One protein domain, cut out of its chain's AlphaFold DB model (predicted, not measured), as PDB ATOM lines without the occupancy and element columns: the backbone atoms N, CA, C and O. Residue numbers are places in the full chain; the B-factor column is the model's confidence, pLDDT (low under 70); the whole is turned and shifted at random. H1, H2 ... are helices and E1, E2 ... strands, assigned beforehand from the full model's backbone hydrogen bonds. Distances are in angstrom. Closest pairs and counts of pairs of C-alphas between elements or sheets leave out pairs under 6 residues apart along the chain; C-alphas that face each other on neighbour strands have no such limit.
ATOM      1  N   ALA A  20     140.784 150.006 154.055       94.44
ATOM      2  CA  ALA A  20     139.426 149.980 154.571       94.44
ATOM      3  C   ALA A  20     138.701 148.688 154.155       94.44
ATOM      4  O   ALA A  20     138.507 148.408 152.971       94.44
ATOM      5  N   ALA A  21     138.283 147.893 155.141       90.69
ATOM      6  CA  ALA A  21     137.542 146.644 154.930       90.69
ATOM      7  C   ALA A  21     136.059 146.853 154.559       90.69
ATOM      8  O   ALA A  21     135.394 145.904 154.149       90.69
ATOM      9  N   HIS A  22     135.544 148.064 154.761       92.00
ATOM     10  CA  HIS A  22     134.213 148.564 154.411       92.00
ATOM     11  C   HIS A  22     134.316 150.088 154.230       92.00
ATOM     12  O   HIS A  22     135.353 150.669 154.546       92.00
ATOM     13  N   ALA A  23     133.278 150.736 153.698       95.19
ATOM     14  CA  ALA A  23     133.258 152.197 153.615       95.19
ATOM     15  C   ALA A  23     133.152 152.823 155.018       95.19
ATOM     16  O   ALA A  23     132.356 152.349 155.823       95.19
ATOM     17  N   ILE A  24     133.930 153.874 155.273       96.81
ATOM     18  CA  ILE A  24     133.983 154.625 156.536       96.81
ATOM     19  C   ILE A  24     133.588 156.068 156.222       96.81
ATOM     20  O   ILE A  24     134.182 156.690 155.333       96.81
ATOM     21  N   GLU A  25     132.571 156.603 156.889       97.75
ATOM     22  CA  GLU A  25     132.057 157.945 156.601       97.75
ATOM     23  C   GLU A  25     132.916 159.044 157.243       97.75
ATOM     24  O   GLU A  25     133.659 158.824 158.198       97.75
ATOM     25  N   ALA A  26     132.827 160.270 156.719       97.06
ATOM     26  CA  ALA A  26     133.541 161.405 157.301       97.06
ATOM     27  C   ALA A  26     133.101 161.643 158.761       97.06
ATOM     28  O   ALA A  26     131.909 161.677 159.062       97.06
ATOM     29  N   GLY A  27     134.066 161.826 159.660       95.94
ATOM     30  CA  GLY A  27     133.858 161.976 161.101       95.94
ATOM     31  C   GLY A  27     133.767 160.657 161.875       95.94
ATOM     32  O   GLY A  27     133.817 160.691 163.108       95.94
ATOM     33  N   GLU A  28     133.672 159.510 161.198       96.69
ATOM     34  CA  GLU A  28     133.622 158.189 161.828       96.69
ATOM     35  C   GLU A  28     134.991 157.778 162.401       96.69
ATOM     36  O   GLU A  28     136.046 158.191 161.910       96.69
ATOM     37  N   LEU A  29     134.975 156.981 163.475       94.50
ATOM     38  CA  LEU A  29     136.189 156.462 164.100       94.50
ATOM     39  C   LEU A  29     136.747 155.277 163.313       94.50
ATOM     40  O   LEU A  29     136.039 154.323 163.003       94.50
ATOM     41  N   LEU A  30     138.054 155.297 163.085       94.50
ATOM     42  CA  LEU A  30     138.802 154.139 162.628       94.50
ATOM     43  C   LEU A  30     139.189 153.312 163.849       94.50
ATOM     44  O   LEU A  30     139.846 153.820 164.759       94.50
ATOM     45  N   THR A  31     138.798 152.040 163.864       91.31
ATOM     46  CA  THR A  31     138.990 151.172 165.033       91.31
ATOM     47  C   THR A  31     139.968 150.029 164.787       91.31
ATOM     48  O   THR A  31     139.948 149.409 163.723       91.31
ATOM     49  N   SER A  32     140.756 149.684 165.806       86.81
ATOM     50  CA  SER A  32     141.530 148.441 165.907       86.81
ATOM     51  C   SER A  32     141.252 147.811 167.274       86.81
ATOM     52  O   SER A  32     141.172 148.529 168.266       86.81
ATOM     53  N   TRP A  33     141.019 146.495 167.337       86.00
ATOM     54  CA  TRP A  33     140.521 145.808 168.551       86.00
ATOM     55  C   TRP A  33     139.284 146.481 169.188       86.00
ATOM     56  O   TRP A  33     139.106 146.467 170.401       86.00
ATOM     57  N   GLY A  34     138.432 147.108 168.366       85.44
ATOM     58  CA  GLY A  34     137.239 147.835 168.815       85.44
ATOM     59  C   GLY A  34     137.498 149.223 169.416       85.44
ATOM     60  O   GLY A  34     136.539 149.905 169.759       85.44
ATOM     61  N   SER A  35     138.756 149.667 169.508       86.44
ATOM     62  CA  SER A  35     139.131 150.983 170.041       86.44
ATOM     63  C   SER A  35     139.556 151.936 168.925       86.44
ATOM     64  O   SER A  35     140.213 151.523 167.969       86.44
ATOM     65  N   GLY A  36     139.159 153.206 169.030       88.88
ATOM     66  CA  GLY A  36     139.468 154.234 168.036       88.88
ATOM     67  C   GLY A  36     140.943 154.641 168.061       88.88
ATOM     68  O   GLY A  36     141.464 154.945 169.131       88.88
ATOM     69  N   PHE A  37     141.585 154.672 166.892       91.19
ATOM     70  CA  PHE A  37     142.951 155.190 166.713       91.19
ATOM     71  C   PHE A  37     143.026 156.393 165.766       91.19
ATOM     72  O   PHE A  37     144.081 157.001 165.604       91.19
ATOM     73  N   GLY A  38     141.930 156.728 165.095       94.00
ATOM     74  CA  GLY A  38     141.879 157.829 164.149       94.00
ATOM     75  C   GLY A  38     140.447 158.214 163.829       94.00
ATOM     76  O   GLY A  38     139.515 157.461 164.121       94.00
ATOM     77  N   ARG A  39     140.265 159.378 163.214       96.31
ATOM     78  CA  ARG A  39     138.969 159.845 162.724       96.31
ATOM     79  C   ARG A  39     139.048 160.149 161.238       96.31
ATOM     80  O   ARG A  39     139.961 160.837 160.785       96.31
ATOM     81  N   ALA A  40     138.097 159.630 160.472       97.56
ATOM     82  CA  ALA A  40     138.042 159.855 159.039       97.56
ATOM     83  C   ALA A  40     137.804 161.346 158.757       97.56
ATOM     84  O   ALA A  40     136.801 161.914 159.184       97.56
ATOM     85  N   THR A  41     138.701 161.995 158.016       97.25
ATOM     86  CA  THR A  41     138.542 163.414 157.630       97.25
ATOM     87  C   THR A  41     137.663 163.570 156.390       97.25
ATOM     88  O   THR A  41     137.183 164.654 156.065       97.25
ATOM     89  N   ARG A  42     137.439 162.462 155.686       95.88
ATOM     90  CA  ARG A  42     136.590 162.323 154.506       95.88
ATOM     91  C   ARG A  42     136.115 160.880 154.413       95.88
ATOM     92  O   ARG A  42     136.703 160.003 155.036       95.88
ATOM     93  N   ARG A  43     135.102 160.626 153.584       96.81
ATOM     94  CA  ARG A  43     134.673 159.257 153.289       96.81
ATOM     95  C   ARG A  43     135.847 158.437 152.741       96.81
ATOM     96  O   ARG A  43     136.476 158.842 151.760       96.81
ATOM     97  N   ILE A  44     136.108 157.289 153.357       96.81
ATOM     98  CA  ILE A  44     137.095 156.296 152.929       96.81
ATOM     99  C   ILE A  44     136.313 155.146 152.306       96.81
ATOM    100  O   ILE A  44     135.500 154.511 152.971       96.81
ATOM    101  N   ASN A  45     136.499 154.908 151.010       95.56
ATOM    102  CA  ASN A  45     135.781 153.834 150.332       95.56
ATOM    103  C   ASN A  45     136.373 152.474 150.701       95.56
ATOM    104  O   ASN A  45     137.533 152.359 151.091       95.56
ATOM    105  N   GLU A  46     135.572 151.427 150.543       94.75
ATOM    106  CA  GLU A  46     136.062 150.065 150.705       94.75
ATOM    107  C   GLU A  46     137.229 149.784 149.741       94.75
ATOM    108  O   GLU A  46     137.163 150.127 148.561       94.75
ATOM    109  N   GLY A  47     138.293 149.160 150.249       94.56
ATOM    110  CA  GLY A  47     139.520 148.899 149.501       94.56
ATOM    111  C   GLY A  47     140.493 150.074 149.469       94.56
ATOM    112  O   GLY A  47     141.610 149.893 148.989       94.56
ATOM    113  N   SER A  48     140.121 151.240 150.010       95.69
ATOM    114  CA  SER A  48     141.022 152.388 150.028       95.69
ATOM    115  C   SER A  48     142.171 152.231 151.010       95.69
ATOM    116  O   SER A  48     141.962 151.828 152.158       95.69
ATOM    117  N   TYR A  49     143.374 152.614 150.581       95.38
ATOM    118  CA  TYR A  49     144.532 152.754 151.463       95.38
ATOM    119  C   TYR A  49     144.236 153.818 152.538       95.38
ATOM    120  O   TYR A  49     143.993 154.986 152.237       95.38
ATOM    121  N   VAL A  50     144.224 153.412 153.808       95.56
ATOM    122  CA  VAL A  50     144.084 154.295 154.973       95.56
ATOM    123  C   VAL A  50     145.429 154.965 155.254       95.56
ATOM    124  O   VAL A  50     146.416 154.268 155.441       95.56
ATOM    125  N   VAL A  51     145.490 156.300 155.287       94.50
ATOM    126  CA  VAL A  51     146.752 157.050 155.433       94.50
ATOM    127  C   VAL A  51     146.550 158.390 156.159       94.50
ATOM    128  O   VAL A  51     145.677 159.184 155.792       94.50
ATOM    129  N   ASN A  52     147.362 158.640 157.194       94.19
ATOM    130  CA  ASN A  52     147.472 159.930 157.892       94.19
ATOM    131  C   ASN A  52     148.704 160.709 157.388       94.19
ATOM    132  O   ASN A  52     149.463 160.225 156.545       94.19
ATOM    133  N   ALA A  53     148.909 161.927 157.898       91.94
ATOM    134  CA  ALA A  53     150.028 162.780 157.489       91.94
ATOM    135  C   ALA A  53     151.392 162.137 157.782       91.94
ATOM    136  O   ALA A  53     152.270 162.129 156.920       91.94
ATOM    137  N   THR A  54     151.535 161.542 158.966       88.75
ATOM    138  CA  THR A  54     152.772 160.901 159.423       88.75
ATOM    139  C   THR A  54     153.199 159.759 158.502       88.75
ATOM    140  O   THR A  54     154.364 159.688 158.108       88.75
ATOM    141  N   MET A  55     152.271 158.877 158.112       89.88
ATOM    142  CA  MET A  55     152.590 157.748 157.233       89.88
ATOM    143  C   MET A  55     152.916 158.200 155.818       89.88
ATOM    144  O   MET A  55     153.867 157.689 155.231       89.88
ATOM    145  N   LEU A  56     152.162 159.161 155.276       90.31
ATOM    146  CA  LEU A  56     152.428 159.674 153.936       90.31
ATOM    147  C   LEU A  56     153.838 160.273 153.862       90.31
ATOM    148  O   LEU A  56     154.625 159.871 153.009       90.31
ATOM    149  N   HIS A  57     154.195 161.119 154.832       86.12
ATOM    150  CA  HIS A  57     155.533 161.697 154.932       86.12
ATOM    151  C   HIS A  57     156.630 160.628 155.088       86.12
ATOM    152  O   HIS A  57     157.644 160.667 154.391       86.12
ATOM    153  N   SER A  58     156.424 159.638 155.965       83.81
ATOM    154  CA  SER A  58     157.385 158.548 156.185       83.81
ATOM    155  C   SER A  58     157.662 157.743 154.906       83.81
ATOM    156  O   SER A  58     158.815 157.420 154.613       83.81
ATOM    157  N   LEU A  59     156.624 157.451 154.117       86.56
ATOM    158  CA  LEU A  59     156.748 156.714 152.857       86.56
ATOM    159  C   LEU A  59     157.380 157.564 151.741       86.56
ATOM    160  O   LEU A  59     158.201 157.048 150.979       86.56
ATOM    161  N   GLU A  60     157.054 158.858 151.665       85.06
ATOM    162  CA  GLU A  60     157.657 159.807 150.717       85.06
ATOM    163  C   GLU A  60     159.166 159.955 150.945       85.06
ATOM    164  O   GLU A  60     159.952 159.849 149.999       85.06
ATOM    165  N   MET A  61     159.587 160.109 152.206       75.31
ATOM    166  CA  MET A  61     161.001 160.197 152.583       75.31
ATOM    167  C   MET A  61     161.798 158.956 152.162       75.31
ATOM    168  O   MET A  61     162.966 159.061 151.794       75.31
ATOM    169  N   ARG A  62     161.158 157.780 152.154       74.69
ATOM    170  CA  ARG A  62     161.767 156.497 151.766       74.69
ATOM    171  C   ARG A  62     161.730 156.216 150.261       74.69
ATOM    172  O   ARG A  62     162.275 155.198 149.843       74.69
ATOM    173  N   ARG A  63     161.118 157.093 149.450       78.75
ATOM    174  CA  ARG A  63     161.039 156.985 147.978       78.75
ATOM    175  C   ARG A  63     160.581 155.602 147.500       78.75
ATOM    176  O   ARG A  63     161.237 154.964 146.676       78.75
ATOM    177  N   VAL A  64     159.464 155.123 148.045       83.94
ATOM    178  CA  VAL A  64     158.915 153.803 147.696       83.94
ATOM    179  C   VAL A  64     158.636 153.672 146.184       83.94
ATOM    180  O   VAL A  64     158.265 154.653 145.540       83.94
ATOM    181  N   PRO A  65     158.791 152.474 145.584       88.75
ATOM    182  CA  PRO A  65     158.760 152.288 144.128       88.75
ATOM    183  C   PRO A  65     157.339 152.205 143.537       88.75
ATOM    184  O   PRO A  65     157.144 151.638 142.463       88.75
ATOM    185  N   PHE A  66     156.329 152.709 144.243       90.94
ATOM    186  CA  PHE A  66     154.923 152.646 143.845       90.94
ATOM    187  C   PHE A  66     154.193 153.945 144.192       90.94
ATOM    188  O   PHE A  66     154.644 154.723 145.029       90.94
ATOM    189  N   GLU A  67     153.061 154.177 143.527       92.94
ATOM    190  CA  GLU A  67     152.256 155.384 143.714       92.94
ATOM    191  C   GLU A  67     151.605 155.413 145.104       92.94
ATOM    192  O   GLU A  67     150.996 154.433 145.543       92.94
ATOM    193  N   LEU A  68     151.738 156.554 145.783       93.12
ATOM    194  CA  LEU A  68     151.135 156.818 147.086       93.12
ATOM    195  C   LEU A  68     149.828 157.610 146.935       93.12
ATOM    196  O   LEU A  68     149.692 158.394 145.992       93.12
ATOM    197  N   PRO A  69     148.873 157.470 147.874       92.56
ATOM    198  CA  PRO A  69     147.667 158.284 147.864       92.56
ATOM    199  C   PRO A  69     148.010 159.784 147.899       92.56
ATOM    200  O   PRO A  69     148.768 160.216 148.765       92.56
ATOM    201  N   PRO A  70     147.404 160.624 147.042       90.69
ATOM    202  CA  PRO A  70     147.802 162.028 146.901       90.69
ATOM    203  C   PRO A  70     147.379 162.917 148.080       90.69
ATOM    204  O   PRO A  70     147.698 164.104 148.111       90.69
ATOM    205  N   ARG A  71     146.554 162.396 148.997       91.00
ATOM    206  CA  ARG A  71     146.025 163.118 150.160       91.00
ATOM    207  C   ARG A  71     145.761 162.147 151.301       91.00
ATOM    208  O   ARG A  71     145.267 161.043 151.070       91.00
ATOM    209  N   VAL A  72     145.949 162.625 152.525       95.81
ATOM    210  CA  VAL A  72     145.531 161.937 153.755       95.81
ATOM    211  C   VAL A  72     144.013 161.723 153.794       95.81
ATOM    212  O   VAL A  72     143.256 162.425 153.114       95.81
ATOM    213  N   ASN A  73     143.536 160.725 154.534       96.44
ATOM    214  CA  ASN A  73     142.100 160.443 154.669       96.44
ATOM    215  C   ASN A  73     141.611 160.257 156.109       96.44
ATOM    216  O   ASN A  73     140.403 160.137 156.321       96.44
ATOM    217  N   PHE A  74     142.510 160.326 157.088       96.44
ATOM    218  CA  PHE A  74     142.156 160.371 158.497       96.44
ATOM    219  C   PHE A  74     143.173 161.196 159.301       96.44
ATOM    220  O   PHE A  74     144.292 161.437 158.838       96.44
ATOM    221  N   GLU A  75     142.762 161.634 160.485       94.88
ATOM    222  CA  GLU A  75     143.602 162.300 161.484       94.88
ATOM    223  C   GLU A  75     143.746 161.424 162.732       94.88
ATOM    224  O   GLU A  75     142.848 160.639 163.054       94.88
ATOM    225  N   ASP A  76     144.877 161.548 163.424       92.00
ATOM    226  CA  ASP A  76     145.131 160.785 164.642       92.00
ATOM    227  C   ASP A  76     144.147 161.185 165.740       92.00
ATOM    228  O   ASP A  76     143.897 162.364 165.986       92.00
ATOM    229  N   PHE A  77     143.566 160.185 166.398       88.38
ATOM    230  CA  PHE A  77     142.609 160.403 167.472       88.38
ATOM    231  C   PHE A  77     142.738 159.293 168.507       88.38
ATOM    232  O   PHE A  77     142.506 158.121 168.206       88.38
TER     233      PHE A  77
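AT A GLANCE: This is residues 20 to 77 of the 1020 residues of an uncharacterized protein of Cafeteria roenbergensis (UniProt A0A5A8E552). With little regular structure, a small antiparallel sheet of three short strands, E1 E2 E3, lies at one end, and one helix, H1, reaches away from it; residues 61 to 67 stick out. The printed part has 58 residues, under half in named elements, ordered E1, E2, H1, E3, class mixed. It is compact, radius of gyration of the C-alphas 11.7 A, yet elongated, spanning 32 by 20 by 19 A.

HOW THE PARTS SIT: E2, residues 35 to 40, forms a hairpin with E1, residues 29 to 32; N 30 and O 38, 2.8 A apart, are within hydrogen-bond range. E3, residues 74 to 76, is antiparallel to E2, with N 39 and O 75 within range at 2.9 A. H1, residues 53 to 61, only grazes the sheet with residues 53 to 54; every O i to N i+4 pair in it is within range.

IN THESE COORDINATES: E2 spans 14.2 A, H1 12.3 A, E1 9.8 A and E3 6.8 A, first to last C-alpha. E1 begins at C-alpha 29 (136.189, 156.462, 164.100); E3 ends at C-alpha 76 (145.131, 160.785, 164.642).

THE WHOLE: The C-alphas farthest apart, Gly 34 and Pro 65, are 33.1 A apart. Links E2 to H1 and H1 to E3 are long. The printed part has no cut; no printed residue is under 70 in pLDDT.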